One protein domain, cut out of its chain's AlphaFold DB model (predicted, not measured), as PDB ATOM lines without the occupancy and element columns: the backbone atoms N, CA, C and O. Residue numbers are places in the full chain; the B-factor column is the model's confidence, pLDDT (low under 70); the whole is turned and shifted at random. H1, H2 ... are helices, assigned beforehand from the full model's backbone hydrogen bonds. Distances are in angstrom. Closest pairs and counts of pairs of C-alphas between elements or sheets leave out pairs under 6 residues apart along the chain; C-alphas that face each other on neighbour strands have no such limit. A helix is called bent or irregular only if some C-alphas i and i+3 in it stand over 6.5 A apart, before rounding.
ATOM      1  N   HIS A 475     143.432 151.727 167.006       79.19
ATOM      2  CA  HIS A 475     143.407 151.551 168.451       79.19
ATOM      3  C   HIS A 475     144.270 152.581 169.197       79.19
ATOM      4  O   HIS A 475     144.325 152.558 170.424       79.19
ATOM      5  N   LEU A 476     144.936 153.493 168.477       85.50
ATOM      6  CA  LEU A 476     145.709 154.569 169.089       85.50
ATOM      7  C   LEU A 476     144.807 155.749 169.451       85.50
ATOM      8  O   LEU A 476     144.015 156.236 168.644       85.50
ATOM      9  N   LYS A 477     144.989 156.253 170.669       85.75
ATOM     10  CA  LYS A 477     144.482 157.552 171.114       85.75
ATOM     11  C   LYS A 477     145.492 158.610 170.658       85.75
ATOM     12  O   LYS A 477     146.696 158.381 170.733       85.75
ATOM     13  N   PHE A 478     145.036 159.771 170.200       86.06
ATOM     14  CA  PHE A 478     145.915 160.817 169.661       86.06
ATOM     15  C   PHE A 478     145.459 162.219 170.070       86.06
ATOM     16  O   PHE A 478     144.304 162.436 170.435       86.06
ATOM     17  N   ASN A 479     146.371 163.189 169.979       84.88
ATOM     18  CA  ASN A 479     146.084 164.599 170.221       84.88
ATOM     19  C   ASN A 479     145.903 165.339 168.882       84.88
ATOM     20  O   ASN A 479     146.866 165.541 168.140       84.88
ATOM     21  N   TYR A 480     144.676 165.772 168.569       86.31
ATOM     22  CA  TYR A 480     144.382 166.495 167.322       86.31
ATOM     23  C   TYR A 480     145.210 167.780 167.169       86.31
ATOM     24  O   TYR A 480     145.691 168.061 166.073       86.31
ATOM     25  N   ASN A 481     145.440 168.532 168.252       85.75
ATOM     26  CA  ASN A 481     146.210 169.775 168.187       85.75
ATOM     27  C   ASN A 481     147.668 169.524 167.782       85.75
ATOM     28  O   ASN A 481     148.218 170.313 167.014       85.75
ATOM     29  N   PHE A 482     148.267 168.414 168.230       85.81
ATOM     30  CA  PHE A 482     149.601 168.001 167.788       85.81
ATOM     31  C   PHE A 482     149.611 167.677 166.289       85.81
ATOM     32  O   PHE A 482     150.381 168.279 165.541       85.81
ATOM     33  N   ILE A 483     148.702 166.809 165.823       89.00
ATOM     34  CA  ILE A 483     148.610 166.442 164.398       89.00
ATOM     35  C   ILE A 483     148.392 167.691 163.536       89.00
ATOM     36  O   ILE A 483     149.081 167.883 162.537       89.00
ATOM     37  N   ARG A 484     147.481 168.585 163.939       89.12
ATOM     38  CA  ARG A 484     147.210 169.848 163.242       89.12
ATOM     39  C   ARG A 484     148.451 170.743 163.181       89.12
ATOM     40  O   ARG A 484     148.734 171.283 162.117       89.12
ATOM     41  N   GLN A 485     149.202 170.894 164.275       88.81
ATOM     42  CA  GLN A 485     150.443 171.682 164.284       88.81
ATOM     43  C   GLN A 485     151.529 171.066 163.393       88.81
ATOM     44  O   GLN A 485     152.158 171.783 162.616       88.81
ATOM     45  N   GLU A 486     151.725 169.750 163.455       88.00
ATOM     46  CA  GLU A 486     152.688 169.045 162.607       88.00
ATOM     47  C   GLU A 486     152.322 169.139 161.122       88.00
ATOM     48  O   GLU A 486     153.194 169.393 160.293       88.00
ATOM     49  N   MET A 487     151.038 169.037 160.776       88.62
ATOM     50  CA  MET A 487     150.561 169.240 159.406       88.62
ATOM     51  C   MET A 487     150.784 170.689 158.950       88.62
ATOM     52  O   MET A 487     151.404 170.908 157.911       88.62
ATOM     53  N   VAL A 488     150.377 171.691 159.736       89.31
ATOM     54  CA  VAL A 488     150.563 173.121 159.404       89.31
ATOM     55  C   VAL A 488     152.041 173.495 159.235       89.31
ATOM     56  O   VAL A 488     152.386 174.293 158.365       89.31
ATOM     57  N   ASN A 489     152.936 172.919 160.039       86.25
ATOM     58  CA  ASN A 489     154.365 173.212 159.955       86.25
ATOM     59  C   ASN A 489     155.082 172.458 158.824       86.25
ATOM     60  O   ASN A 489     156.043 172.993 158.271       86.25
ATOM     61  N   ASN A 490     154.626 171.252 158.464       83.62
ATOM     62  CA  ASN A 490     155.355 170.350 157.567       83.62
ATOM     63  C   ASN A 490     154.616 169.985 156.259       83.62
ATOM     64  O   ASN A 490     155.153 169.194 155.491       83.62
ATOM     65  N   LEU A 491     153.430 170.525 155.940       84.75
ATOM     66  CA  LEU A 491     152.667 170.156 154.728       84.75
ATOM     67  C   LEU A 491     152.600 171.276 153.668       84.75
ATOM     68  O   LEU A 491     151.564 171.886 153.427       84.75
ATOM     69  N   VAL A 492     153.696 171.500 152.936       76.62
ATOM     70  CA  VAL A 492     153.768 172.552 151.888       76.62
ATOM     71  C   VAL A 492     152.916 172.253 150.640       76.62
ATOM     72  O   VAL A 492     152.499 173.173 149.943       76.62
ATOM     73  N   LYS A 493     152.648 170.980 150.312       79.00
ATOM     74  CA  LYS A 493     151.854 170.582 149.125       79.00
ATOM     75  C   LYS A 493     150.471 170.045 149.492       79.00
ATOM     76  O   LYS A 493     150.025 169.025 148.962       79.00
ATOM     77  N   TRP A 494     149.794 170.759 150.383       86.31
ATOM     78  CA  TRP A 494     148.498 170.370 150.929       86.31
ATOM     79  C   TRP A 494     147.414 170.015 149.888       86.31
ATOM     80  O   TRP A 494     146.714 169.038 150.140       86.31
ATOM     81  N   PRO A 495     147.317 170.615 148.675       87.31
ATOM     82  CA  PRO A 495     146.300 170.211 147.696       87.31
ATOM     83  C   PRO A 495     146.519 168.812 147.101       87.31
ATOM     84  O   PRO A 495     145.606 168.238 146.511       87.31
ATOM     85  N   ARG A 496     147.733 168.243 147.187       84.56
ATOM     86  CA  ARG A 496     147.962 166.833 146.812       84.56
ATOM     87  C   ARG A 496     147.441 165.908 147.909       84.56
ATOM     88  O   ARG A 496     146.804 164.914 147.586       84.56
ATOM     89  N   PHE A 497     147.687 166.262 149.169       87.12
ATOM     90  CA  PHE A 497     147.196 165.524 150.333       87.12
ATOM     91  C   PHE A 497     145.667 165.561 150.417       87.12
ATOM     92  O   PHE A 497     145.057 164.501 150.489       87.12
ATOM     93  N   ALA A 498     145.055 166.741 150.275       87.56
ATOM     94  CA  ALA A 498     143.604 166.934 150.281       87.56
ATOM     95  C   ALA A 498     142.884 165.971 149.313       87.56
ATOM     96  O   ALA A 498     141.956 165.274 149.712       87.56
ATOM     97  N   ARG A 499     143.383 165.829 148.074       88.00
ATOM     98  CA  ARG A 499     142.860 164.852 147.099       88.00
ATOM     99  C   ARG A 499     142.973 163.398 147.563       88.00
ATOM    100  O   ARG A 499     142.061 162.619 147.316       88.00
ATOM    101  N   GLN A 500     144.080 163.018 148.208       84.94
ATOM    102  CA  GLN A 500     144.265 161.648 148.716       84.94
ATOM    103  C   GLN A 500     143.333 161.330 149.892       84.94
ATOM    104  O   GLN A 500     142.970 160.173 150.065       84.94
ATOM    105  N   VAL A 501     142.921 162.342 150.664       85.81
ATOM    106  CA  VAL A 501     141.948 162.205 151.764       85.81
ATOM    107  C   VAL A 501     140.507 162.562 151.362       85.81
ATOM    108  O   VAL A 501     139.649 162.726 152.224       85.81
ATOM    109  N   GLY A 502     140.216 162.651 150.058       85.25
ATOM    110  CA  GLY A 502     138.847 162.732 149.531       85.25
ATOM    111  C   GLY A 502     138.266 164.136 149.318       85.25
ATOM    112  O   GLY A 502     137.056 164.258 149.140       85.25
ATOM    113  N   PHE A 503     139.077 165.198 149.316       88.50
ATOM    114  CA  PHE A 503     138.624 166.530 148.893       88.50
ATOM    115  C   PHE A 503     138.561 166.614 147.363       88.50
ATOM    116  O   PHE A 503     139.486 166.186 146.665       88.50
ATOM    117  N   ASN A 504     137.483 167.205 146.846       88.31
ATOM    118  CA  ASN A 504     137.332 167.488 145.418       88.31
ATOM    119  C   ASN A 504     138.027 168.824 145.042       88.31
ATOM    120  O   ASN A 504     138.492 169.562 145.909       88.31
ATOM    121  N   GLU A 505     138.126 169.152 143.747       88.62
ATOM    122  CA  GLU A 505     138.781 170.404 143.316       88.62
ATOM    123  C   GLU A 505     138.026 171.674 143.748       88.62
ATOM    124  O   GLU A 505     138.666 172.703 143.944       88.62
ATOM    125  N   ALA A 506     136.700 171.619 143.931       88.19
ATOM    126  CA  ALA A 506     135.915 172.759 144.405       88.19
ATOM    127  C   ALA A 506     136.187 173.050 145.890       88.19
ATOM    128  O   ALA A 506     136.431 174.204 146.230       88.19
ATOM    129  N   ASP A 507     136.258 172.019 146.744       88.19
ATOM    130  CA  ASP A 507     136.661 172.158 148.153       88.19
ATOM    131  C   ASP A 507     138.065 172.792 148.261       88.19
ATOM    132  O   ASP A 507     138.327 173.667 149.085       88.19
ATOM    133  N   ILE A 508     138.991 172.341 147.406       89.81
ATOM    134  CA  ILE A 508     140.378 172.819 147.370       89.81
ATOM    135  C   ILE A 508     140.454 174.276 146.902       89.81
ATOM    136  O   ILE A 508     141.291 175.027 147.404       89.81
ATOM    137  N   GLU A 509     139.631 174.685 145.936       89.19
ATOM    138  CA  GLU A 509     139.604 176.069 145.462       89.19
ATOM    139  C   GLU A 509     138.919 177.003 146.468       89.19
ATOM    140  O   GLU A 509     139.443 178.080 146.739       89.19
ATOM    141  N   ASP A 510     137.831 176.566 147.107       90.50
ATOM    142  CA  ASP A 510     137.170 177.302 148.189       90.50
ATOM    143  C   ASP A 510     138.134 177.615 149.348       90.50
ATOM    144  O   ASP A 510     138.256 178.771 149.754       90.50
ATOM    145  N   ILE A 511     138.921 176.636 149.812       89.12
ATOM    146  CA  ILE A 511     139.927 176.850 150.870       89.12
ATOM    147  C   ILE A 511     140.993 177.881 150.448       89.12
ATOM    148  O   ILE A 511     141.380 178.728 151.259       89.12
ATOM    149  N   LYS A 512     141.455 177.867 149.185       89.00
ATOM    150  CA  LYS A 512     142.385 178.896 148.664       89.00
ATOM    151  C   LYS A 512     141.741 180.279 148.585       89.00
ATOM    152  O   LYS A 512     142.431 181.277 148.776       89.00
ATOM    153  N   VAL A 513     140.451 180.348 148.254       88.81
ATOM    154  CA  VAL A 513     139.702 181.606 148.149       88.81
ATOM    155  C   VAL A 513     139.423 182.191 149.536       88.81
ATOM    156  O   VAL A 513     139.573 183.402 149.690       88.81
ATOM    157  N   ARG A 514     139.094 181.352 150.532       85.00
ATOM    158  CA  ARG A 514     138.934 181.736 151.947       85.00
ATOM    159  C   ARG A 514     140.237 182.255 152.559       85.00
ATOM    160  O   ARG A 514     140.230 183.309 153.184       85.00
ATOM    161  N   HIS A 515     141.347 181.546 152.349       84.69
ATOM    162  CA  HIS A 515     142.656 181.860 152.936       84.69
ATOM    163  C   HIS A 515     143.678 182.176 151.839       84.69
ATOM    164  O   HIS A 515     144.590 181.389 151.572       84.69
ATOM    165  N   ARG A 516     143.512 183.313 151.151       74.00
ATOM    166  CA  ARG A 516     144.454 183.733 150.099       74.00
ATOM    167  C   ARG A 516     145.857 183.938 150.674       74.00
ATOM    168  O   ARG A 516     146.021 184.466 151.767       74.00
ATOM    169  N   ASP A 517     146.853 183.512 149.903       73.81
ATOM    170  CA  ASP A 517     148.297 183.670 150.125       73.81
ATOM    171  C   ASP A 517     148.926 183.036 151.393       73.81
ATOM    172  O   ASP A 517     150.116 182.710 151.347       73.81
ATOM    173  N   ASP A 518     148.181 182.720 152.465       86.81
ATOM    174  CA  ASP A 518     148.720 181.963 153.612       86.81
ATOM    175  C   ASP A 518     148.505 180.438 153.496       86.81
ATOM    176  O   ASP A 518     147.475 179.863 153.855       86.81
ATOM    177  N   SER A 519     149.557 179.745 153.052       83.38
ATOM    178  CA  SER A 519     149.597 178.277 152.977       83.38
ATOM    179  C   SER A 519     149.422 177.539 154.318       83.38
ATOM    180  O   SER A 519     148.972 176.394 154.314       83.38
ATOM    181  N   LYS A 520     149.768 178.152 155.459       87.75
ATOM    182  CA  LYS A 520     149.601 177.563 156.795       87.75
ATOM    183  C   LYS A 520     148.152 177.641 157.251       87.75
ATOM    184  O   LYS A 520     147.644 176.655 157.783       87.75
ATOM    185  N   GLU A 521     147.481 178.763 157.003       89.06
ATOM    186  CA  GLU A 521     146.042 178.875 157.252       89.06
ATOM    187  C   GLU A 521     145.236 177.943 156.343       89.06
ATOM    188  O   GLU A 521     144.345 177.253 156.827       89.06
ATOM    189  N   GLN A 522     145.606 177.814 155.064       90.62
ATOM    190  CA  GLN A 522     144.985 176.841 154.155       90.62
ATOM    191  C   GLN A 522     145.093 175.395 154.680       90.62
ATOM    192  O   GLN A 522     144.112 174.652 154.653       90.62
ATOM    193  N   VAL A 523     146.260 174.985 155.203       89.94
ATOM    194  CA  VAL A 523     146.423 173.666 155.848       89.94
ATOM    195  C   VAL A 523     145.577 173.560 157.116       89.94
ATOM    196  O   VAL A 523     144.963 172.522 157.359       89.94
ATOM    197  N   ALA A 524     145.535 174.616 157.926       90.56
ATOM    198  CA  ALA A 524     144.766 174.653 159.161       90.56
ATOM    199  C   ALA A 524     143.250 174.537 158.918       90.56
ATOM    200  O   ALA A 524     142.582 173.824 159.666       90.56
ATOM    201  N   ALA A 525     142.736 175.194 157.875       89.75
ATOM    202  CA  ALA A 525     141.349 175.105 157.426       89.75
ATOM    203  C   ALA A 525     141.036 173.716 156.853       89.75
ATOM    204  O   ALA A 525     140.076 173.086 157.276       89.75
ATOM    205  N   MET A 526     141.899 173.178 155.983       93.19
ATOM    206  CA  MET A 526     141.758 171.822 155.432       93.19
ATOM    207  C   MET A 526     141.733 170.736 156.522       93.19
ATOM    208  O   MET A 526     140.936 169.804 156.439       93.19
ATOM    209  N   MET A 527     142.554 170.867 157.573       91.75
ATOM    210  CA  MET A 527     142.518 169.962 158.730       91.75
ATOM    211  C   MET A 527     141.216 170.076 159.533       91.75
ATOM    212  O   MET A 527     140.729 169.065 160.034       91.75
ATOM    213  N   GLU A 528     140.640 171.276 159.640       90.00
ATOM    214  CA  GLU A 528     139.382 171.492 160.359       90.00
ATOM    215  C   GLU A 528     138.174 170.979 159.562       90.00
ATOM    216  O   GLU A 528     137.334 170.269 160.113       90.00
ATOM    217  N   ASP A 529     138.142 171.222 158.251       89.50
ATOM    218  CA  ASP A 529     137.151 170.656 157.334       89.50
ATOM    219  C   ASP A 529     137.239 169.108 157.330       89.50
ATOM    220  O   ASP A 529     136.217 168.417 157.305       89.50
ATOM    221  N   LEU A 530     138.448 168.534 157.438       88.88
ATOM    222  CA  LEU A 530     138.654 167.088 157.600       88.88
ATOM    223  C   LEU A 530     138.148 166.581 158.963       88.88
ATOM    224  O   LEU A 530     137.448 165.569 159.004       88.88
ATOM    225  N   ARG A 531     138.429 167.297 160.065       87.75
ATOM    226  CA  ARG A 531     137.902 166.993 161.413       87.75
ATOM    227  C   ARG A 531     136.375 167.015 161.445       87.75
ATOM    228  O   ARG A 531     135.791 166.157 162.100       87.75
ATOM    229  N   GLN A 532     135.728 167.937 160.734       85.56
ATOM    230  CA  GLN A 532     134.265 167.974 160.616       85.56
ATOM    231  C   GLN A 532     133.720 166.766 159.835       85.56
ATOM    232  O   GLN A 532     132.718 166.184 160.242       85.56
ATOM    233  N   ARG A 533     134.401 166.345 158.757       82.81
ATOM    234  CA  ARG A 533     134.013 165.174 157.942       82.81
ATOM    235  C   ARG A 533     134.162 163.841 158.685       82.81
ATOM    236  O   ARG A 533     133.326 162.960 158.507       82.81
ATOM    237  N   THR A 534     135.203 163.668 159.504       78.19
ATOM    238  CA  THR A 534     135.460 162.402 160.224       78.19
ATOM    239  C   THR A 534     134.868 162.379 161.638       78.19
ATOM    240  O   THR A 534     134.387 161.344 162.103       78.19
ATOM    241  N   GLY A 535     134.865 163.525 162.321       67.25
ATOM    242  CA  GLY A 535     134.590 163.692 163.749       67.25
ATOM    243  C   GLY A 535     135.870 163.745 164.596       67.25
ATOM    244  O   GLY A 535     136.893 163.153 164.252       67.25
ATOM    245  N   GLU A 536     135.808 164.469 165.712       64.00
ATOM    246  CA  GLU A 536     136.931 164.676 166.633       64.00
ATOM    247  C   GLU A 536     137.255 163.438 167.484       64.00
ATOM    248  O   GLU A 536     136.363 162.680 167.858       64.00
ATOM    249  N   GLY A 537     138.545 163.234 167.789       61.53
ATOM    250  CA  GLY A 537     139.030 162.156 168.664       61.53
ATOM    251  C   GLY A 537     138.843 160.736 168.115       61.53
ATOM    252  O   GLY A 537     139.168 159.764 168.794       61.53
ATOM    253  N   LYS A 538     138.321 160.607 166.894       74.50
ATOM    254  CA  LYS A 538     137.971 159.337 166.264       74.50
ATOM    255  C   LYS A 538     139.154 158.685 165.541       74.50
ATOM    256  O   LYS A 538     139.883 159.390 164.837       74.50
ATOM    257  N   PRO A 539     139.318 157.352 165.630       75.81
ATOM    258  CA  PRO A 539     140.397 156.636 164.949       75.81
ATOM    259  C   PRO A 539     140.355 156.792 163.424       75.81
ATOM    260  O   PRO A 539     141.401 156.752 162.778       75.81
ATOM    261  N   GLU A 540     139.178 157.034 162.840       81.94
ATOM    262  CA  GLU A 540     139.005 157.322 161.414       81.94
ATOM    263  C   GLU A 540     139.830 158.537 160.963       81.94
ATOM    264  O   GLU A 540     140.443 158.485 159.902       81.94
ATOM    265  N   LEU A 541     139.925 159.595 161.779       87.06
ATOM    266  CA  LEU A 541     140.718 160.787 161.449       87.06
ATOM    267  C   LEU A 541     142.214 160.457 161.356       87.06
ATOM    268  O   LEU A 541     142.867 160.819 160.375       87.06
ATOM    269  N   LEU A 542     142.752 159.740 162.349       87.12
ATOM    270  CA  LEU A 542     144.153 159.314 162.352       87.12
ATOM    271  C   LEU A 542     144.440 158.376 161.172       87.12
ATOM    272  O   LEU A 542     145.418 158.586 160.458       87.12
ATOM    273  N   MET A 543     143.564 157.397 160.917       85.62
ATOM    274  CA  MET A 543     143.661 156.501 159.759       85.62
ATOM    275  C   MET A 543     143.715 157.272 158.437       85.62
ATOM    276  O   MET A 543     144.621 157.044 157.637       85.62
ATOM    277  N   THR A 544     142.788 158.209 158.216       87.44
ATOM    278  CA  THR A 544     142.713 159.000 156.982       87.44
ATOM    279  C   THR A 544     143.941 159.894 156.796       87.44
ATOM    280  O   THR A 544     144.491 159.947 155.693       87.44
ATOM    281  N   VAL A 545     144.426 160.551 157.856       88.81
ATOM    282  CA  VAL A 545     145.658 161.358 157.801       88.81
ATOM    283  C   VAL A 545     146.868 160.485 157.464       88.81
ATOM    284  O   VAL A 545     147.641 160.823 156.567       88.81
ATOM    285  N   MET A 546     147.015 159.344 158.135       87.31
ATOM    286  CA  MET A 546     148.134 158.423 157.930       87.31
ATOM    287  C   MET A 546     148.136 157.821 156.521       87.31
ATOM    288  O   MET A 546     149.153 157.876 155.827       87.31
ATOM    289  N   GLU A 547     146.992 157.313 156.055       84.44
ATOM    290  CA  GLU A 547     146.839 156.777 154.701       84.44
ATOM    291  C   GLU A 547     147.122 157.856 153.641       84.44
ATOM    292  O   GLU A 547     147.892 157.614 152.708       84.44
ATOM    293  N   GLY A 548     146.596 159.073 153.816       84.62
ATOM    294  CA  GLY A 548     146.852 160.200 152.919       84.62
ATOM    295  C   GLY A 548     148.330 160.605 152.843       84.62
ATOM    296  O   GLY A 548     148.836 160.885 151.752       84.62
ATOM    297  N   LEU A 549     149.047 160.607 153.973       86.69
ATOM    298  CA  LEU A 549     150.475 160.941 154.023       86.69
ATOM    299  C   LEU A 549     151.345 159.889 153.320       86.69
ATOM    300  O   LEU A 549     152.232 160.272 152.550       86.69
ATOM    301  N   PHE A 550     151.069 158.593 153.508       79.75
ATOM    302  CA  PHE A 550     151.780 157.525 152.793       79.75
ATOM    303  C   PHE A 550     151.455 157.522 151.289       79.75
ATOM    304  O   PHE A 550     152.372 157.490 150.464       79.75
ATOM    305  N   ARG A 551     150.181 157.687 150.899       77.44
ATOM    306  CA  ARG A 551     149.763 157.783 149.481       77.44
ATOM    307  C   ARG A 551     150.362 158.984 148.734       77.44
ATOM    308  O   ARG A 551     150.454 158.972 147.506       77.44
ATOM    309  N   CYS A 552     150.820 160.024 149.435       75.75
ATOM    310  CA  CYS A 552     151.484 161.179 148.818       75.75
ATOM    311  C   CYS A 552     152.929 160.918 148.332       75.75
ATOM    312  O   CYS A 552     153.555 161.856 147.831       75.75
ATOM    313  N   GLY A 553     153.456 159.693 148.456       58.47
ATOM    314  CA  GLY A 553     154.853 159.309 148.208       58.47
ATOM    315  C   GLY A 553     155.585 160.012 147.048       58.47
ATOM    316  O   GLY A 553     155.209 159.915 145.876       58.47
ATOM    317  N   ILE A 554     156.598 160.797 147.424       45.12
ATOM    318  CA  ILE A 554     158.008 160.853 146.971       45.12
ATOM    319  C   ILE A 554     158.614 162.074 147.697       45.12
ATOM    320  O   ILE A 554     157.965 163.128 147.700       45.12
ATOM    321  N   PRO A 555     159.828 161.994 148.282       46.56
ATOM    322  CA  PRO A 555     160.434 163.125 148.981       46.56
ATOM    323  C   PRO A 555     160.584 164.349 148.069       46.56
ATOM    324  O   PRO A 555     161.366 164.357 147.115       46.56
ATOM    325  N   TYR A 556     159.859 165.425 148.379       39.72
ATOM    326  CA  TYR A 556     160.193 166.743 147.844       39.72
ATOM    327  C   TYR A 556     161.271 167.360 148.734       39.72
ATOM    328  O   TYR A 556     161.277 167.137 149.937       39.72
ATOM    329  N   LYS A 557     162.165 168.173 148.151       42.66
ATOM    330  CA  LYS A 557     163.416 168.705 148.748       42.66
ATOM    331  C   LYS A 557     163.324 169.475 150.092       42.66
ATOM    332  O   LYS A 557     164.312 170.090 150.480       42.66
ATOM    333  N   LYS A 558     162.182 169.481 150.787       48.28
ATOM    334  CA  LYS A 558     162.014 169.999 152.156       48.28
ATOM    335  C   LYS A 558     161.122 169.145 153.079       48.28
ATOM    336  O   LYS A 558     161.108 169.434 154.266       48.28
ATOM    337  N   ILE A 559     160.381 168.145 152.578       50.41
ATOM    338  CA  ILE A 559     159.428 167.336 153.367       50.41
ATOM    339  C   ILE A 559     159.435 165.889 152.877       50.41
ATOM    340  O   ILE A 559     159.245 165.624 151.685       50.41
ATOM    341  N   ASP A 560     159.560 164.970 153.826       66.00
ATOM    342  CA  ASP A 560     159.335 163.542 153.647       66.00
ATOM    343  C   ASP A 560     157.989 163.180 154.309       66.00
ATOM    344  O   ASP A 560     157.898 163.059 155.530       66.00
ATOM    345  N   CYS A 561     156.903 163.112 153.524       74.75
ATOM    346  CA  CYS A 561     155.551 162.869 154.058       74.75
ATOM    347  C   CYS A 561     155.436 161.537 154.831       74.75
ATOM    348  O   CYS A 561     154.809 161.534 155.891       74.75
ATOM    349  N   PRO A 562     156.073 160.435 154.388       74.25
ATOM    350  CA  PRO A 562     156.241 159.242 155.213       74.25
ATOM    351  C   PRO A 562     156.946 159.483 156.558       74.25
ATOM    352  O   PRO A 562     156.498 158.953 157.569       74.25
ATOM    353  N   HIS A 563     157.996 160.313 156.627       78.19
ATOM    354  CA  HIS A 563     158.642 160.654 157.906       78.19
ATOM    355  C   HIS A 563     157.704 161.435 158.843       78.19
ATOM    356  O   HIS A 563     157.677 161.177 160.045       78.19
ATOM    357  N   LEU A 564     156.883 162.336 158.292       84.88
ATOM    358  CA  LEU A 564     155.836 163.035 159.047       84.88
ATOM    359  C   LEU A 564     154.790 162.053 159.604       84.88
ATOM    360  O   LEU A 564     154.431 162.145 160.776       84.88
ATOM    361  N   ALA A 565     154.359 161.076 158.800       85.94
ATOM    362  CA  ALA A 565     153.455 160.014 159.243       85.94
ATOM    363  C   ALA A 565     154.079 159.150 160.355       85.94
ATOM    364  O   ALA A 565     153.433 158.888 161.365       85.94
ATOM    365  N   LEU A 566     155.355 158.767 160.227       84.56
ATOM    366  CA  LEU A 566     156.081 158.044 161.280       84.56
ATOM    367  C   LEU A 566     156.168 158.838 162.589       84.56
ATOM    368  O   LEU A 566     156.003 158.258 163.663       84.56
ATOM    369  N   LYS A 567     156.396 160.155 162.518       85.88
ATOM    370  CA  LYS A 567     156.402 161.030 163.698       85.88
ATOM    371  C   LYS A 567     155.029 161.052 164.376       85.88
ATOM    372  O   LYS A 567     154.955 160.838 165.581       85.88
ATOM    373  N   ILE A 568     153.955 161.235 163.604       89.06
ATOM    374  CA  ILE A 568     152.567 161.218 164.099       89.06
ATOM    375  C   ILE A 568     152.205 159.857 164.721       89.06
ATOM    376  O   ILE A 568     151.559 159.819 165.768       89.06
ATOM    377  N   LEU A 569     152.652 158.748 164.122       88.44
ATOM    378  CA  LEU A 569     152.435 157.390 164.630       88.44
ATOM    379  C   LEU A 569     153.082 157.167 166.000       88.44
ATOM    380  O   LEU A 569     152.433 156.672 166.920       88.44
ATOM    381  N   LEU A 570     154.363 157.529 166.125       87.12
ATOM    382  CA  LEU A 570     155.127 157.372 167.362       87.12
ATOM    383  C   LEU A 570     154.562 158.251 168.483       87.12
ATOM    384  O   LEU A 570     154.362 157.760 169.589       87.12
ATOM    385  N   ASP A 571     154.245 159.512 168.185       87.88
ATOM    386  CA  ASP A 571     153.655 160.462 169.137       87.88
ATOM    387  C   ASP A 571     152.279 159.972 169.640       87.88
ATOM    388  O   ASP A 571     152.045 159.877 170.846       87.88
ATOM    389  N   SER A 572     151.417 159.499 168.728       88.62
ATOM    390  CA  SER A 572     150.116 158.896 169.071       88.62
ATOM    391  C   SER A 572     150.258 157.630 169.926       88.62
ATOM    392  O   SER A 572     149.472 157.406 170.849       88.62
ATOM    393  N   LEU A 573     151.278 156.799 169.679       88.88
ATOM    394  CA  LEU A 573     151.560 155.647 170.536       88.88
ATOM    395  C   LEU A 573     152.004 156.078 171.937       88.88
ATOM    396  O   LEU A 573     151.464 155.563 172.913       88.88
ATOM    397  N   LEU A 574     152.944 157.022 172.055       88.12
ATOM    398  CA  LEU A 574     153.389 157.527 173.358       88.12
ATOM    399  C   LEU A 574     152.232 158.174 174.132       88.12
ATOM    400  O   LEU A 574     152.124 157.974 175.338       88.12
ATOM    401  N   TYR A 575     151.320 158.868 173.447       87.56
ATOM    402  CA  TYR A 575     150.116 159.440 174.053       87.56
ATOM    403  C   TYR A 575     149.128 158.353 174.514       87.56
ATOM    404  O   TYR A 575     148.567 158.441 175.606       87.56
ATOM    405  N   THR A 576     148.975 157.277 173.737       86.69
ATOM    406  CA  THR A 576     148.188 156.094 174.133       86.69
ATOM    407  C   THR A 576     148.778 155.417 175.377       86.69
ATOM    408  O   THR A 576     148.045 155.123 176.322       86.69
ATOM    409  N   VAL A 577     150.104 155.227 175.420       86.38
ATOM    410  CA  VAL A 577     150.806 154.651 176.581       86.38
ATOM    411  C   VAL A 577     150.707 155.579 177.797       86.38
ATOM    412  O   VAL A 577     150.398 155.105 178.891       86.38
ATOM    413  N   ALA A 578     150.861 156.893 177.627       85.81
ATOM    414  CA  ALA A 578     150.661 157.878 178.690       85.81
ATOM    415  C   ALA A 578     149.259 157.765 179.315       85.81
ATOM    416  O   ALA A 578     149.136 157.603 180.527       85.81
ATOM    417  N   LEU A 579     148.206 157.729 178.492       82.56
ATOM    418  CA  LEU A 579     146.825 157.545 178.957       82.56
ATOM    419  C   LEU A 579     146.637 156.250 179.756       82.56
ATOM    420  O   LEU A 579     146.006 156.262 180.810       82.56
ATOM    421  N   SER A 580     147.228 155.149 179.290       80.12
ATOM    422  CA  SER A 580     147.143 153.843 179.959       80.12
ATOM    423  C   SER A 580     147.958 153.741 181.261       80.12
ATOM    424  O   SER A 580     147.669 152.898 182.112       80.12
ATOM    425  N   THR A 581     148.975 154.592 181.435       80.25
ATOM    426  CA  THR A 581     149.886 154.591 182.597       80.25
ATOM    427  C   THR A 581     149.603 155.707 183.605       80.25
ATOM    428  O   THR A 581     150.212 155.703 184.673       80.25
ATOM    429  N   HIS A 582     148.647 156.603 183.330       76.88
ATOM    430  CA  HIS A 582     148.309 157.777 184.148       76.88
ATOM    431  C   HIS A 582     148.245 157.572 185.675       76.88
ATOM    432  O   HIS A 582     148.961 158.272 186.393       76.88
ATOM    433  N   PRO A 583     147.496 156.596 186.228       73.38
ATOM    434  CA  PRO A 583     147.472 156.391 187.682       73.38
ATOM    435  C   PRO A 583     148.829 155.952 188.272       73.38
ATOM    436  O   PRO A 583     149.035 156.062 189.476       73.38
ATOM    437  N   ASN A 584     149.759 155.470 187.441       80.56
ATOM    438  CA  ASN A 584     151.018 154.829 187.828       80.56
ATOM    439  C   ASN A 584     152.264 155.523 187.235       80.56
ATOM    440  O   ASN A 584     153.327 154.903 187.135       80.56
ATOM    441  N   TYR A 585     152.173 156.806 186.864       82.25
ATOM    442  CA  TYR A 585     153.253 157.530 186.177       82.25
ATOM    443  C   TYR A 585     154.583 157.561 186.949       82.25
ATOM    444  O   TYR A 585     155.652 157.586 186.343       82.25
ATOM    445  N   MET A 586     154.533 157.530 188.287       82.44
ATOM    446  CA  MET A 586     155.729 157.450 189.131       82.44
ATOM    447  C   MET A 586     156.451 156.104 188.976       82.44
ATOM    448  O   MET A 586     157.679 156.085 188.936       82.44
ATOM    449  N   LYS A 587     155.704 154.994 188.847       83.50
ATOM    450  CA  LYS A 587     156.274 153.667 188.566       83.50
ATOM    451  C   LYS A 587     156.877 153.653 187.163       83.50
ATOM    452  O   LYS A 587     158.036 153.288 187.032       83.50
ATOM    453  N   LEU A 588     156.150 154.152 186.154       84.19
ATOM    454  CA  LEU A 588     156.683 154.307 184.793       84.19
ATOM    455  C   LEU A 588     158.008 155.077 184.810       84.19
ATOM    456  O   LEU A 588     159.013 154.583 184.322       84.19
ATOM    457  N   GLY A 589     158.032 156.258 185.427       83.25
ATOM    458  CA  GLY A 589     159.238 157.069 185.545       83.25
ATOM    459  C   GLY A 589     160.418 156.335 186.187       83.25
ATOM    460  O   GLY A 589     161.535 156.446 185.685       83.25
ATOM    461  N   ALA A 590     160.173 155.563 187.250       82.62
ATOM    462  CA  ALA A 590     161.200 154.777 187.929       82.62
ATOM    463  C   ALA A 590     161.792 153.678 187.028       82.62
ATOM    464  O   ALA A 590     163.012 153.632 186.881       82.62
ATOM    465  N   GLU A 591     160.957 152.873 186.357       81.31
ATOM    466  CA  GLU A 591     161.423 151.836 185.413       81.31
ATOM    467  C   GLU A 591     162.125 152.452 184.183       81.31
ATOM    468  O   GLU A 591     163.127 151.938 183.686       81.31
ATOM    469  N   LEU A 592     161.670 153.627 183.722       81.00
ATOM    470  CA  LEU A 592     162.357 154.400 182.681       81.00
ATOM    471  C   LEU A 592     163.728 154.947 183.150       81.00
ATOM    472  O   LEU A 592     164.518 155.405 182.314       81.00
ATOM    473  N   GLY A 593     164.046 154.875 184.449       80.06
ATOM    474  CA  GLY A 593     165.326 155.250 185.062       80.06
ATOM    475  C   GLY A 593     165.382 156.656 185.674       80.06
ATOM    476  O   GLY A 593     166.478 157.170 185.900       80.06
ATOM    477  N   TYR A 594     164.241 157.303 185.922       83.19
ATOM    478  CA  TYR A 594     164.168 158.630 186.542       83.19
ATOM    479  C   TYR A 594     163.996 158.558 188.060       83.19
ATOM    480  O   TYR A 594     163.210 157.775 188.589       83.19
ATOM    481  N   ASN A 595     164.684 159.449 188.779       82.88
ATOM    482  CA  ASN A 595     164.518 159.576 190.225       82.88
ATOM    483  C   ASN A 595     163.261 160.385 190.604       82.88
ATOM    484  O   ASN A 595     162.759 161.212 189.838       82.88
ATOM    485  N   ILE A 596     162.777 160.185 191.834       82.81
ATOM    486  CA  ILE A 596     161.536 160.802 192.326       82.81
ATOM    487  C   ILE A 596     161.554 162.342 192.288       82.81
ATOM    488  O   ILE A 596     160.535 162.962 191.993       82.81
ATOM    489  N   ILE A 597     162.716 162.970 192.508       80.12
ATOM    490  CA  ILE A 597     162.883 164.434 192.474       80.12
ATOM    491  C   ILE A 597     162.635 164.971 191.058       80.12
ATOM    492  O   ILE A 597     161.978 165.999 190.879       80.12
ATOM    493  N   HIS A 598     163.133 164.267 190.044       80.81
ATOM    494  CA  HIS A 598     162.935 164.616 188.644       80.81
ATOM    495  C   HIS A 598     161.465 164.441 188.223       80.81
ATOM    496  O   HIS A 598     160.875 165.352 187.646       80.81
ATOM    497  N   LEU A 599     160.822 163.344 188.632       83.94
ATOM    498  CA  LEU A 599     159.397 163.095 188.370       83.94
ATOM    499  C   LEU A 599     158.477 164.120 189.058       83.94
ATOM    500  O   LEU A 599     157.488 164.575 188.478       83.94
ATOM    501  N   MET A 600     158.824 164.554 190.275       80.44
ATOM    502  CA  MET A 600     158.139 165.655 190.963       80.44
ATOM    503  C   MET A 600     158.333 167.003 190.254       80.44
ATOM    504  O   MET A 600     157.396 167.806 190.220       80.44
ATOM    505  N   ARG A 601     159.507 167.258 189.657       82.25
ATOM    506  CA  ARG A 601     159.769 168.462 188.847       82.25
ATOM    507  C   ARG A 601     158.879 168.498 187.603       82.25
ATOM    508  O   ARG A 601     158.228 169.519 187.392       82.25
ATOM    509  N   ILE A 602     158.812 167.402 186.844       79.75
ATOM    510  CA  ILE A 602     157.957 167.290 185.651       79.75
ATOM    511  C   ILE A 602     156.489 167.529 186.038       79.75
ATOM    512  O   ILE A 602     155.850 168.433 185.504       79.75
ATOM    513  N   ASN A 603     155.975 166.824 187.055       81.44
ATOM    514  CA  ASN A 603     154.597 167.021 187.525       81.44
ATOM    515  C   ASN A 603     154.321 168.483 187.947       81.44
ATOM    516  O   ASN A 603     153.279 169.052 187.616       81.44
ATOM    517  N   LYS A 604     155.270 169.144 188.625       77.88
ATOM    518  CA  LYS A 604     155.133 170.564 188.997       77.88
ATOM    519  C   LYS A 604     155.055 171.491 187.775       77.88
ATOM    520  O   LYS A 604     154.305 172.462 187.828       77.88
ATOM    521  N   GLN A 605     155.783 171.201 186.697       73.69
ATOM    522  CA  GLN A 605     155.719 171.972 185.447       73.69
ATOM    523  C   GLN A 605     154.371 171.786 184.726       73.69
ATOM    524  O   GLN A 605     153.810 172.757 184.222       73.69
ATOM    525  N   CYS A 606     153.799 170.578 184.749       70.81
ATOM    526  CA  CYS A 606     152.490 170.287 184.149       70.81
ATOM    527  C   CYS A 606     151.313 170.979 184.868       70.81
ATOM    528  O   CYS A 606     150.357 171.420 184.233       70.81
ATOM    529  N   LYS A 607     151.380 171.137 186.198       65.56
ATOM    530  CA  LYS A 607     150.283 171.700 187.018       65.56
ATOM    531  C   LYS A 607     149.921 173.173 186.741       65.56
ATOM    532  O   LYS A 607     148.943 173.658 187.300       65.56
ATOM    533  N   GLY A 608     150.677 173.891 185.906       54.66
ATOM    534  CA  GLY A 608     150.522 175.336 185.689       54.66
ATOM    535  C   GLY A 608     149.589 175.786 184.554       54.66
ATOM    536  O   GLY A 608     149.523 176.983 184.295       54.66
ATOM    537  N   ALA A 609     148.909 174.884 183.832       50.34
ATOM    538  CA  ALA A 609     148.293 175.226 182.541       50.34
ATOM    539  C   ALA A 609     146.777 174.931 182.449       50.34
ATOM    540  O   ALA A 609     146.341 173.785 182.426       50.34
ATOM    541  N   SER A 610     145.950 175.955 182.229       46.88
ATOM    542  CA  SER A 610     144.477 175.928 182.361       46.88
ATOM    543  C   SER A 610     143.681 175.512 181.100       46.88
ATOM    544  O   SER A 610     143.109 176.354 180.418       46.88
ATOM    545  N   ARG A 611     143.590 174.209 180.775       43.97
ATOM    546  CA  ARG A 611     142.609 173.667 179.790       43.97
ATOM    547  C   ARG A 611     142.312 172.175 180.031       43.97
ATOM    548  O   ARG A 611     143.221 171.494 180.496       43.97
ATOM    549  N   PRO A 612     141.115 171.664 179.668       42.38
ATOM    550  CA  PRO A 612     140.685 170.285 179.949       42.38
ATOM    551  C   PRO A 612     141.350 169.194 179.087       42.38
ATOM    552  O   PRO A 612     141.235 168.018 179.407       42.38
ATOM    553  N   GLU A 613     142.110 169.549 178.047       47.47
ATOM    554  CA  GLU A 613     142.870 168.626 177.172       47.47
ATOM    555  C   GLU A 613     144.100 167.979 177.874       47.47
ATOM    556  O   GLU A 613     145.095 167.653 177.231       47.47
ATOM    557  N   LYS A 614     144.091 167.869 179.210       50.94
ATOM    558  CA  LYS A 614     145.287 167.691 180.060       50.94
ATOM    559  C   LYS A 614     145.240 166.510 181.028       50.94
ATOM    560  O   LYS A 614     145.906 166.545 182.057       50.94
ATOM    561  N   ALA A 615     144.495 165.459 180.697       48.31
ATOM    562  CA  ALA A 615     144.410 164.280 181.557       48.31
ATOM    563  C   ALA A 615     145.792 163.661 181.863       48.31
ATOM    564  O   ALA A 615     146.036 163.309 183.004       48.31
ATOM    565  N   CYS A 616     146.711 163.588 180.890       55.44
ATOM    566  CA  CYS A 616     147.964 162.827 181.042       55.44
ATOM    567  C   CYS A 616     149.214 163.639 180.687       55.44
ATOM    568  O   CYS A 616     149.954 163.302 179.766       55.44
ATOM    569  N   GLN A 617     149.418 164.771 181.363       71.88
ATOM    570  CA  GLN A 617     150.601 165.599 181.122       71.88
ATOM    571  C   GLN A 617     151.920 165.044 181.690       71.88
ATOM    572  O   GLN A 617     152.890 165.054 180.932       71.88
ATOM    573  N   PRO A 618     152.032 164.590 182.959       77.19
ATOM    574  CA  PRO A 618     153.328 164.174 183.492       77.19
ATOM    575  C   PRO A 618     153.841 162.883 182.845       77.19
ATOM    576  O   PRO A 618     155.018 162.817 182.515       77.19
ATOM    577  N   GLU A 619     152.980 161.896 182.585       84.12
ATOM    578  CA  GLU A 619     153.322 160.643 181.887       84.12
ATOM    579  C   GLU A 619     153.879 160.935 180.500       84.12
ATOM    580  O   GLU A 619     154.898 160.390 180.081       84.12
ATOM    581  N   TYR A 620     153.176 161.810 179.782       84.06
ATOM    582  CA  TYR A 620     153.487 162.130 178.408       84.06
ATOM    583  C   TYR A 620     154.768 162.954 178.308       84.06
ATOM    584  O   TYR A 620     155.619 162.659 177.475       84.06
ATOM    585  N   ALA A 621     154.957 163.912 179.220       82.38
ATOM    586  CA  ALA A 621     156.206 164.649 179.352       82.38
ATOM    587  C   ALA A 621     157.383 163.726 179.714       82.38
ATOM    588  O   ALA A 621     158.438 163.851 179.103       82.38
ATOM    589  N   ILE A 622     157.199 162.756 180.620       86.38
ATOM    590  CA  ILE A 622     158.215 161.735 180.938       86.38
ATOM    591  C   ILE A 622     158.575 160.917 179.691       86.38
ATOM    592  O   ILE A 622     159.754 160.712 179.425       86.38
ATOM    593  N   LEU A 623     157.591 160.460 178.910       86.81
ATOM    594  CA  LEU A 623     157.836 159.674 177.694       86.81
ATOM    595  C   LEU A 623     158.497 160.499 176.578       86.81
ATOM    596  O   LEU A 623     159.396 159.993 175.906       86.81
ATOM    597  N   GLN A 624     158.106 161.764 176.403       84.69
ATOM    598  CA  GLN A 624     158.746 162.684 175.460       84.69
ATOM    599  C   GLN A 624     160.179 163.039 175.889       84.69
ATOM    600  O   GLN A 624     161.081 163.044 175.051       84.69
ATOM    601  N   GLU A 625     160.425 163.285 177.179       84.00
ATOM    602  CA  GLU A 625     161.766 163.540 177.719       84.00
ATOM    603  C   GLU A 625     162.652 162.289 177.618       84.00
ATOM    604  O   GLU A 625     163.800 162.387 177.191       84.00
ATOM    605  N   TRP A 626     162.103 161.103 177.890       85.81
ATOM    606  CA  TRP A 626     162.775 159.814 177.712       85.81
ATOM    607  C   TRP A 626     163.172 159.559 176.255       85.81
ATOM    608  O   TRP A 626     164.327 159.221 175.977       85.81
ATOM    609  N   GLN A 627     162.252 159.783 175.311       84.19
ATOM    610  CA  GLN A 627     162.535 159.713 173.879       84.19
ATOM    611  C   GLN A 627     163.616 160.733 173.479       84.19
ATOM    612  O   GLN A 627     164.559 160.391 172.767       84.19
ATOM    613  N   ALA A 628     163.525 161.973 173.961       80.00
ATOM    614  CA  ALA A 628     164.483 163.025 173.638       80.00
ATOM    615  C   ALA A 628     165.874 162.794 174.256       80.00
ATOM    616  O   ALA A 628     166.876 163.122 173.625       80.00
ATOM    617  N   GLN A 629     165.973 162.224 175.457       76.69
ATOM    618  CA  GLN A 629     167.250 162.017 176.147       76.69
ATOM    619  C   GLN A 629     167.931 160.714 175.754       76.69
ATOM    620  O   GLN A 629     169.121 160.714 175.447       76.69
ATOM    621  N   LYS A 630     167.192 159.598 175.770       67.00
ATOM    622  CA  LYS A 630     167.772 158.282 175.485       67.00
ATOM    623  C   LYS A 630     167.798 157.969 173.995       67.00
ATOM    624  O   LYS A 630     168.735 157.298 173.583       67.00
ATOM    625  N   TRP A 631     166.863 158.506 173.199       68.88
ATOM    626  CA  TRP A 631     166.642 158.106 171.800       68.88
ATOM    627  C   TRP A 631     166.816 159.221 170.749       68.88
ATOM    628  O   TRP A 631     166.563 158.988 169.564       68.88
ATOM    629  N   SER A 632     167.319 160.411 171.110       56.81
ATOM    630  CA  SER A 632     167.699 161.421 170.107       56.81
ATOM    631  C   SER A 632     169.099 161.160 169.528       56.81
ATOM    632  O   SER A 632     170.139 161.427 170.128       56.81
ATOM    633  N   GLY A 633     169.155 160.625 168.306       56.12
ATOM    634  CA  GLY A 633     170.424 160.458 167.597       56.12
ATOM    635  C   GLY A 633     170.307 159.719 166.268       56.12
ATOM    636  O   GLY A 633     169.461 158.852 166.089       56.12
ATOM    637  N   LYS A 634     171.218 160.006 165.329       50.00
ATOM    638  CA  LYS A 634     171.235 159.414 163.971       50.00
ATOM    639  C   LYS A 634     171.490 157.894 163.912       50.00
ATOM    640  O   LYS A 634     171.521 157.345 162.815       50.00
ATOM    641  N   ARG A 635     171.755 157.234 165.044       46.31
ATOM    642  CA  ARG A 635     172.147 155.813 165.127       46.31
ATOM    643  C   ARG A 635     171.150 154.918 165.866       46.31
ATOM    644  O   ARG A 635     171.434 153.736 166.000       46.31
ATOM    645  N   GLN A 636     170.036 155.452 166.363       62.38
ATOM    646  CA  GLN A 636     169.114 154.681 167.197       62.38
ATOM    647  C   GLN A 636     167.864 154.254 166.424       62.38
ATOM    648  O   GLN A 636     167.310 155.035 165.647       62.38
ATOM    649  N   ASP A 637     167.438 153.006 166.619       72.88
ATOM    650  CA  ASP A 637     166.284 152.435 165.934       72.88
ATOM    651  C   ASP A 637     164.988 152.665 166.747       72.88
ATOM    652  O   ASP A 637     164.908 152.235 167.899       72.88
ATOM    653  N   PRO A 638     163.933 153.280 166.169       75.94
ATOM    654  CA  PRO A 638     162.617 153.347 166.805       75.94
ATOM    655  C   PRO A 638     162.015 151.978 167.171       75.94
ATOM    656  O   PRO A 638     161.187 151.906 168.071       75.94
ATOM    657  N   VAL A 639     162.414 150.891 166.501       77.69
ATOM    658  CA  VAL A 639     162.018 149.520 166.859       77.69
ATOM    659  C   VAL A 639     162.599 149.130 168.217       77.69
ATOM    660  O   VAL A 639     161.852 148.648 169.065       77.69
ATOM    661  N   ASP A 640     163.887 149.387 168.451       75.88
ATOM    662  CA  ASP A 640     164.564 149.062 169.713       75.88
ATOM    663  C   ASP A 640     163.990 149.901 170.865       75.88
ATOM    664  O   ASP A 640     163.730 149.379 171.950       75.88
ATOM    665  N   MET A 641     163.684 151.179 170.596       83.94
ATOM    666  CA  MET A 641     162.968 152.064 171.522       83.94
ATOM    667  C   MET A 641     161.637 151.449 171.962       83.94
ATOM    668  O   MET A 641     161.344 151.374 173.155       83.94
ATOM    669  N   LEU A 642     160.822 150.997 171.006       83.81
ATOM    670  CA  LEU A 642     159.514 150.426 171.309       83.81
ATOM    671  C   LEU A 642     159.596 149.030 171.930       83.81
ATOM    672  O   LEU A 642     158.745 148.713 172.755       83.81
ATOM    673  N   GLN A 643     160.608 148.218 171.607       78.19
ATOM    674  CA  GLN A 643     160.864 146.968 172.328       78.19
ATOM    675  C   GLN A 643     161.198 147.238 173.798       78.19
ATOM    676  O   GLN A 643     160.637 146.590 174.679       78.19
ATOM    677  N   TRP A 644     162.049 148.228 174.083       78.56
ATOM    678  CA  TRP A 644     162.395 148.578 175.460       78.56
ATOM    679  C   TRP A 644     161.203 149.162 176.228       78.56
ATOM    680  O   TRP A 644     160.934 148.751 177.355       78.56
ATOM    681  N   LEU A 645     160.429 150.051 175.591       82.31
ATOM    682  CA  LEU A 645     159.179 150.552 176.162       82.31
ATOM    683  C   LEU A 645     158.189 149.409 176.423       82.31
ATOM    684  O   LEU A 645     157.542 149.409 177.461       82.31
ATOM    685  N   HIS A 646     158.089 148.425 175.521       79.31
ATOM    686  CA  HIS A 646     157.240 147.250 175.713       79.31
ATOM    687  C   HIS A 646     157.654 146.436 176.945       79.31
ATOM    688  O   HIS A 646     156.780 146.084 177.728       79.31
ATOM    689  N   ILE A 647     158.955 146.189 177.146       77.25
ATOM    690  CA  ILE A 647     159.483 145.460 178.314       77.25
ATOM    691  C   ILE A 647     159.104 146.176 179.616       77.25
ATOM    692  O   ILE A 647     158.391 145.596 180.432       77.25
ATOM    693  N   VAL A 648     159.467 147.458 179.750       79.31
ATOM    694  CA  VAL A 648     159.139 148.292 180.926       79.31
ATOM    695  C   VAL A 648     157.642 148.252 181.236       79.31
ATOM    696  O   VAL A 648     157.204 148.073 182.370       79.31
ATOM    697  N   VAL A 649     156.827 148.394 180.197       79.19
ATOM    698  CA  VAL A 649     155.370 148.422 180.300       79.19
ATOM    699  C   VAL A 649     154.774 147.048 180.662       79.19
ATOM    700  O   VAL A 649     153.744 146.984 181.337       79.19
ATOM    701  N   GLN A 650     155.414 145.942 180.272       74.31
ATOM    702  CA  GLN A 650     155.034 144.599 180.714       74.31
ATOM    703  C   GLN A 650     155.405 144.353 182.183       74.31
ATOM    704  O   GLN A 650     154.567 143.850 182.931       74.31
ATOM    705  N   GLU A 651     156.597 144.766 182.622       73.38
ATOM    706  CA  GLU A 651     157.037 144.705 184.029       73.38
ATOM    707  C   GLU A 651     156.142 145.562 184.943       73.38
ATOM    708  O   GLU A 651     155.816 145.195 186.078       73.38
ATOM    709  N   MET A 652     155.622 146.676 184.416       72.56
ATOM    710  CA  MET A 652     154.613 147.470 185.107       72.56
ATOM    711  C   MET A 652     153.303 146.713 185.379       72.56
ATOM    712  O   MET A 652     152.683 146.995 186.409       72.56
ATOM    713  N   GLY A 653     152.898 145.791 184.496       61.56
ATOM    714  CA  GLY A 653     151.563 145.176 184.447       61.56
ATOM    715  C   GLY A 653     151.262 144.078 185.476       61.56
ATOM    716  O   GLY A 653     150.090 143.796 185.711       61.56
ATOM    717  N   GLY A 654     152.285 143.500 186.114       56.50
ATOM    718  CA  GLY A 654     152.131 142.458 187.142       56.50
ATOM    719  C   GLY A 654     151.731 141.068 186.617       56.50
ATOM    720  O   GLY A 654     151.341 140.891 185.462       56.50
ATOM    721  N   GLU A 655     151.832 140.059 187.487       43.34
ATOM    722  CA  GLU A 655     151.414 138.683 187.186       43.34
ATOM    723  C   GLU A 655     149.881 138.600 187.065       43.34
ATOM    724  O   GLU A 655     149.169 138.540 188.065       43.34
ATOM    725  N   GLY A 656     149.355 138.592 185.835       45.28
ATOM    726  CA  GLY A 656     147.972 138.164 185.583       45.28
ATOM    727  C   GLY A 656     147.233 138.826 184.420       45.28
ATOM    728  O   GLY A 656     146.323 138.204 183.874       45.28
ATOM    729  N   ASN A 657     147.579 140.051 183.996       42.78
ATOM    730  CA  ASN A 657     146.950 140.632 182.800       42.78
ATOM    731  C   ASN A 657     147.767 141.775 182.161       42.78
ATOM    732  O   ASN A 657     147.753 142.896 182.674       42.78
ATOM    733  N   PRO A 658     148.417 141.565 180.997       52.12
ATOM    734  CA  PRO A 658     148.985 142.670 180.237       52.12
ATOM    735  C   PRO A 658     147.843 143.543 179.710       52.12
ATOM    736  O   PRO A 658     147.058 143.106 178.852       52.12
ATOM    737  N   ASN A 659     147.771 144.765 180.251       61.09
ATOM    738  CA  ASN A 659     146.756 145.771 179.953       61.09
ATOM    739  C   ASN A 659     146.566 145.874 178.431       61.09
ATOM    740  O   ASN A 659     147.551 145.962 177.692       61.09
ATOM    741  N   GLN A 660     145.324 145.801 177.939       63.84
ATOM    742  CA  GLN A 660     145.075 145.604 176.499       63.84
ATOM    743  C   GLN A 660     145.700 146.715 175.640       63.84
ATOM    744  O   GLN A 660     146.144 146.450 174.527       63.84
ATOM    745  N   GLU A 661     145.823 147.918 176.199       64.31
ATOM    746  CA  GLU A 661     146.389 149.101 175.549       64.31
ATOM    747  C   GLU A 661     147.897 148.960 175.244       64.31
ATOM    748  O   GLU A 661     148.406 149.490 174.257       64.31
ATOM    749  N   PHE A 662     148.625 148.142 176.009       73.06
ATOM    750  CA  PHE A 662     150.052 147.874 175.784       73.06
ATOM    751  C   PHE A 662     150.316 146.973 174.567       73.06
ATOM    752  O   PHE A 662     151.434 146.913 174.047       73.06
ATOM    753  N   ARG A 663     149.272 146.310 174.054       76.50
ATOM    754  CA  ARG A 663     149.320 145.513 172.819       76.50
ATOM    755  C   ARG A 663     149.463 146.392 171.575       76.50
ATOM    756  O   ARG A 663     149.928 145.910 170.545       76.50
ATOM    757  N   HIS A 664     149.131 147.682 171.664       81.88
ATOM    758  CA  HIS A 664     149.317 148.628 170.561       81.88
ATOM    759  C   HIS A 664     150.800 148.890 170.256       81.88
ATOM    760  O   HIS A 664     151.140 149.097 169.094       81.88
ATOM    761  N   ILE A 665     151.693 148.758 171.249       83.75
ATOM    762  CA  ILE A 665     153.149 148.866 171.043       83.75
ATOM    763  C   ILE A 665     153.623 147.802 170.040       83.75
ATOM    764  O   ILE A 665     154.321 148.128 169.082       83.75
ATOM    765  N   GLN A 666     153.168 146.552 170.187       82.31
ATOM    766  CA  GLN A 666     153.493 145.462 169.256       82.31
ATOM    767  C   GLN A 666     152.981 145.736 167.834       82.31
ATOM    768  O   GLN A 666     153.703 145.508 166.868       82.31
ATOM    769  N   GLY A 667     151.780 146.303 167.680       85.56
ATOM    770  CA  GLY A 667     151.271 146.696 166.362       85.56
ATOM    771  C   GLY A 667     152.077 147.813 165.684       85.56
ATOM    772  O   GLY A 667     152.246 147.796 164.468       85.56
ATOM    773  N   VAL A 668     152.631 148.763 166.443       87.12
ATOM    774  CA  VAL A 668     153.505 149.804 165.871       87.12
ATOM    775  C   VAL A 668     154.911 149.266 165.577       87.12
ATOM    776  O   VAL A 668     155.496 149.632 164.559       87.12
ATOM    777  N   ILE A 669     155.435 148.336 166.383       84.50
ATOM    778  CA  ILE A 669     156.662 147.589 166.050       84.50
ATOM    779  C   ILE A 669     156.475 146.838 164.719       84.50
ATOM    780  O   ILE A 669     157.315 146.962 163.825       84.50
ATOM    781  N   LEU A 670     155.347 146.134 164.552       85.94
ATOM    782  CA  LEU A 670     154.956 145.456 163.310       85.94
ATOM    783  C   LEU A 670     154.948 146.424 162.112       85.94
ATOM    784  O   LEU A 670     155.535 146.118 161.073       85.94
ATOM    785  N   PHE A 671     154.351 147.614 162.275       86.06
ATOM    786  CA  PHE A 671     154.355 148.667 161.252       86.06
ATOM    787  C   PHE A 671     155.780 149.056 160.831       86.06
ATOM    788  O   PHE A 671     156.112 149.032 159.645       86.06
ATOM    789  N   LEU A 672     156.623 149.421 161.801       82.31
ATOM    790  CA  LEU A 672     157.958 149.974 161.556       82.31
ATOM    791  C   LEU A 672     158.886 148.969 160.870       82.31
ATOM    792  O   LEU A 672     159.616 149.334 159.947       82.31
ATOM    793  N   LEU A 673     158.829 147.704 161.287       79.12
ATOM    794  CA  LEU A 673     159.588 146.610 160.684       79.12
ATOM    795  C   LEU A 673     159.260 146.421 159.201       79.12
ATOM    796  O   LEU A 673     160.167 146.293 158.377       79.12
ATOM    797  N   CYS A 674     157.971 146.436 158.856       77.69
ATOM    798  CA  CYS A 674     157.532 146.336 157.471       77.69
ATOM    799  C   CYS A 674     157.895 147.591 156.675       77.69
ATOM    800  O   CYS A 674     158.476 147.469 155.599       77.69
ATOM    801  N   TYR A 675     157.631 148.786 157.214       75.81
ATOM    802  CA  TYR A 675     157.919 150.057 156.543       75.81
ATOM    803  C   TYR A 675     159.404 150.215 156.167       75.81
ATOM    804  O   TYR A 675     159.725 150.705 155.088       75.81
ATOM    805  N   LYS A 676     160.332 149.771 157.025       68.44
ATOM    806  CA  LYS A 676     161.778 149.850 156.742       68.44
ATOM    807  C   LYS A 676     162.254 148.925 155.624       68.44
ATOM    808  O   LYS A 676     163.266 149.217 154.992       68.44
ATOM    809  N   ARG A 677     161.588 147.783 155.436       61.41
ATOM    810  CA  ARG A 677     161.995 146.727 154.494       61.41
ATOM    811  C   ARG A 677     161.212 146.772 153.183       61.41
ATOM    812  O   ARG A 677     161.701 146.275 152.173       61.41
ATOM    813  N   ILE A 678     160.021 147.367 153.193       62.12
ATOM    814  CA  ILE A 678     159.096 147.392 152.064       62.12
ATOM    815  C   ILE A 678     158.883 148.840 151.606       62.12
ATOM    816  O   ILE A 678     158.346 149.639 152.372       62.12
TER     817      ILE A 678
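What this domain is: This is residues 475 to 678 of the 680 residues of the protein "Death domain-containing protein" of Branchiostoma floridae (UniProt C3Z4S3). Look for two lobes of helices joined by one long helix, H6: H1 to H5 gather in one lobe at its beginning, and H7 to H10 make the other lobe with the rest of it. In this second lobe H6 and the hairpin of H9 and H10 form a three-helix bundle, H8 crosses H6, and H7 packs on H8 and on the end of H6, beyond a sharp kink near residue 584. The printed part has 204 residues with ten named helices, H1 to H10 in order, and no named strand: the class is all helix. It is compact, with a radius of gyration of the C-alphas of 18.5 A and spans of 56 by 44 by 32 A.

How they stand to each other: Start at H1, residues 480 to 490; it touches H4, residues 519 to 534, closest at the C-alphas of Val 488 and Lys 520, 5.2 A. Between them find H2, residues 494 to 500, and H3, residues 505 to 514, a helical hairpin that only just touches, with 3 pairs of C-alphas within 8 A, the closest those of Pro 495 and Ile 508, 6.5 A. H5, residues 539 to 551, touches H2 about perpendicular at 75 degrees, closest at the C-alphas of Gln 500 and Gly 548, 5.1 A. The hub is H6, residues 561 to 591, which touches H1, H5, H7, residues 596 to 606, H8, residues 617 to 630, H9, residues 638 to 653, and H10, residues 660 to 677. H6 is irregular: C-alphas 583 and 586 are 8.4 A apart. H8 touches H6 at a steep tilt of 65 degrees, closest at the C-alphas of Ala 578 and Glu 619, 5.0 A. H9 and H10 are a hairpin at a shallow tilt of 15 degrees, opposite ways, closest at the C-alphas of Val 639 and Ile 669, 5.8 A. H3 and H9 are apart. Every O i to N i+4 pair is within hydrogen-bond range in H1, H3, H4, H5, H7, H8 and H9; H2 has 2 of 3, H6 23 of 27 and H10 10 of 14.

Where its parts are: Find C-alpha 480 at (144.382, 166.495, 167.322), where H1 begins. H4 runs 22.5 A. H6 starts at C-alpha 561, (155.551, 162.869, 154.058), and measures 33.8 A. H9 is 22.4 A long; H10, 27.8 A, ends at C-alpha 677, (161.995, 146.727, 154.494).

The domain as a whole: The C-alphas farthest apart, of Val 513 and Glu 655, are 59.2 A apart. The printed part has no cut and no long link. Confidence is under 70 in 40 residues, among them 553 to 560 and 607 to 616.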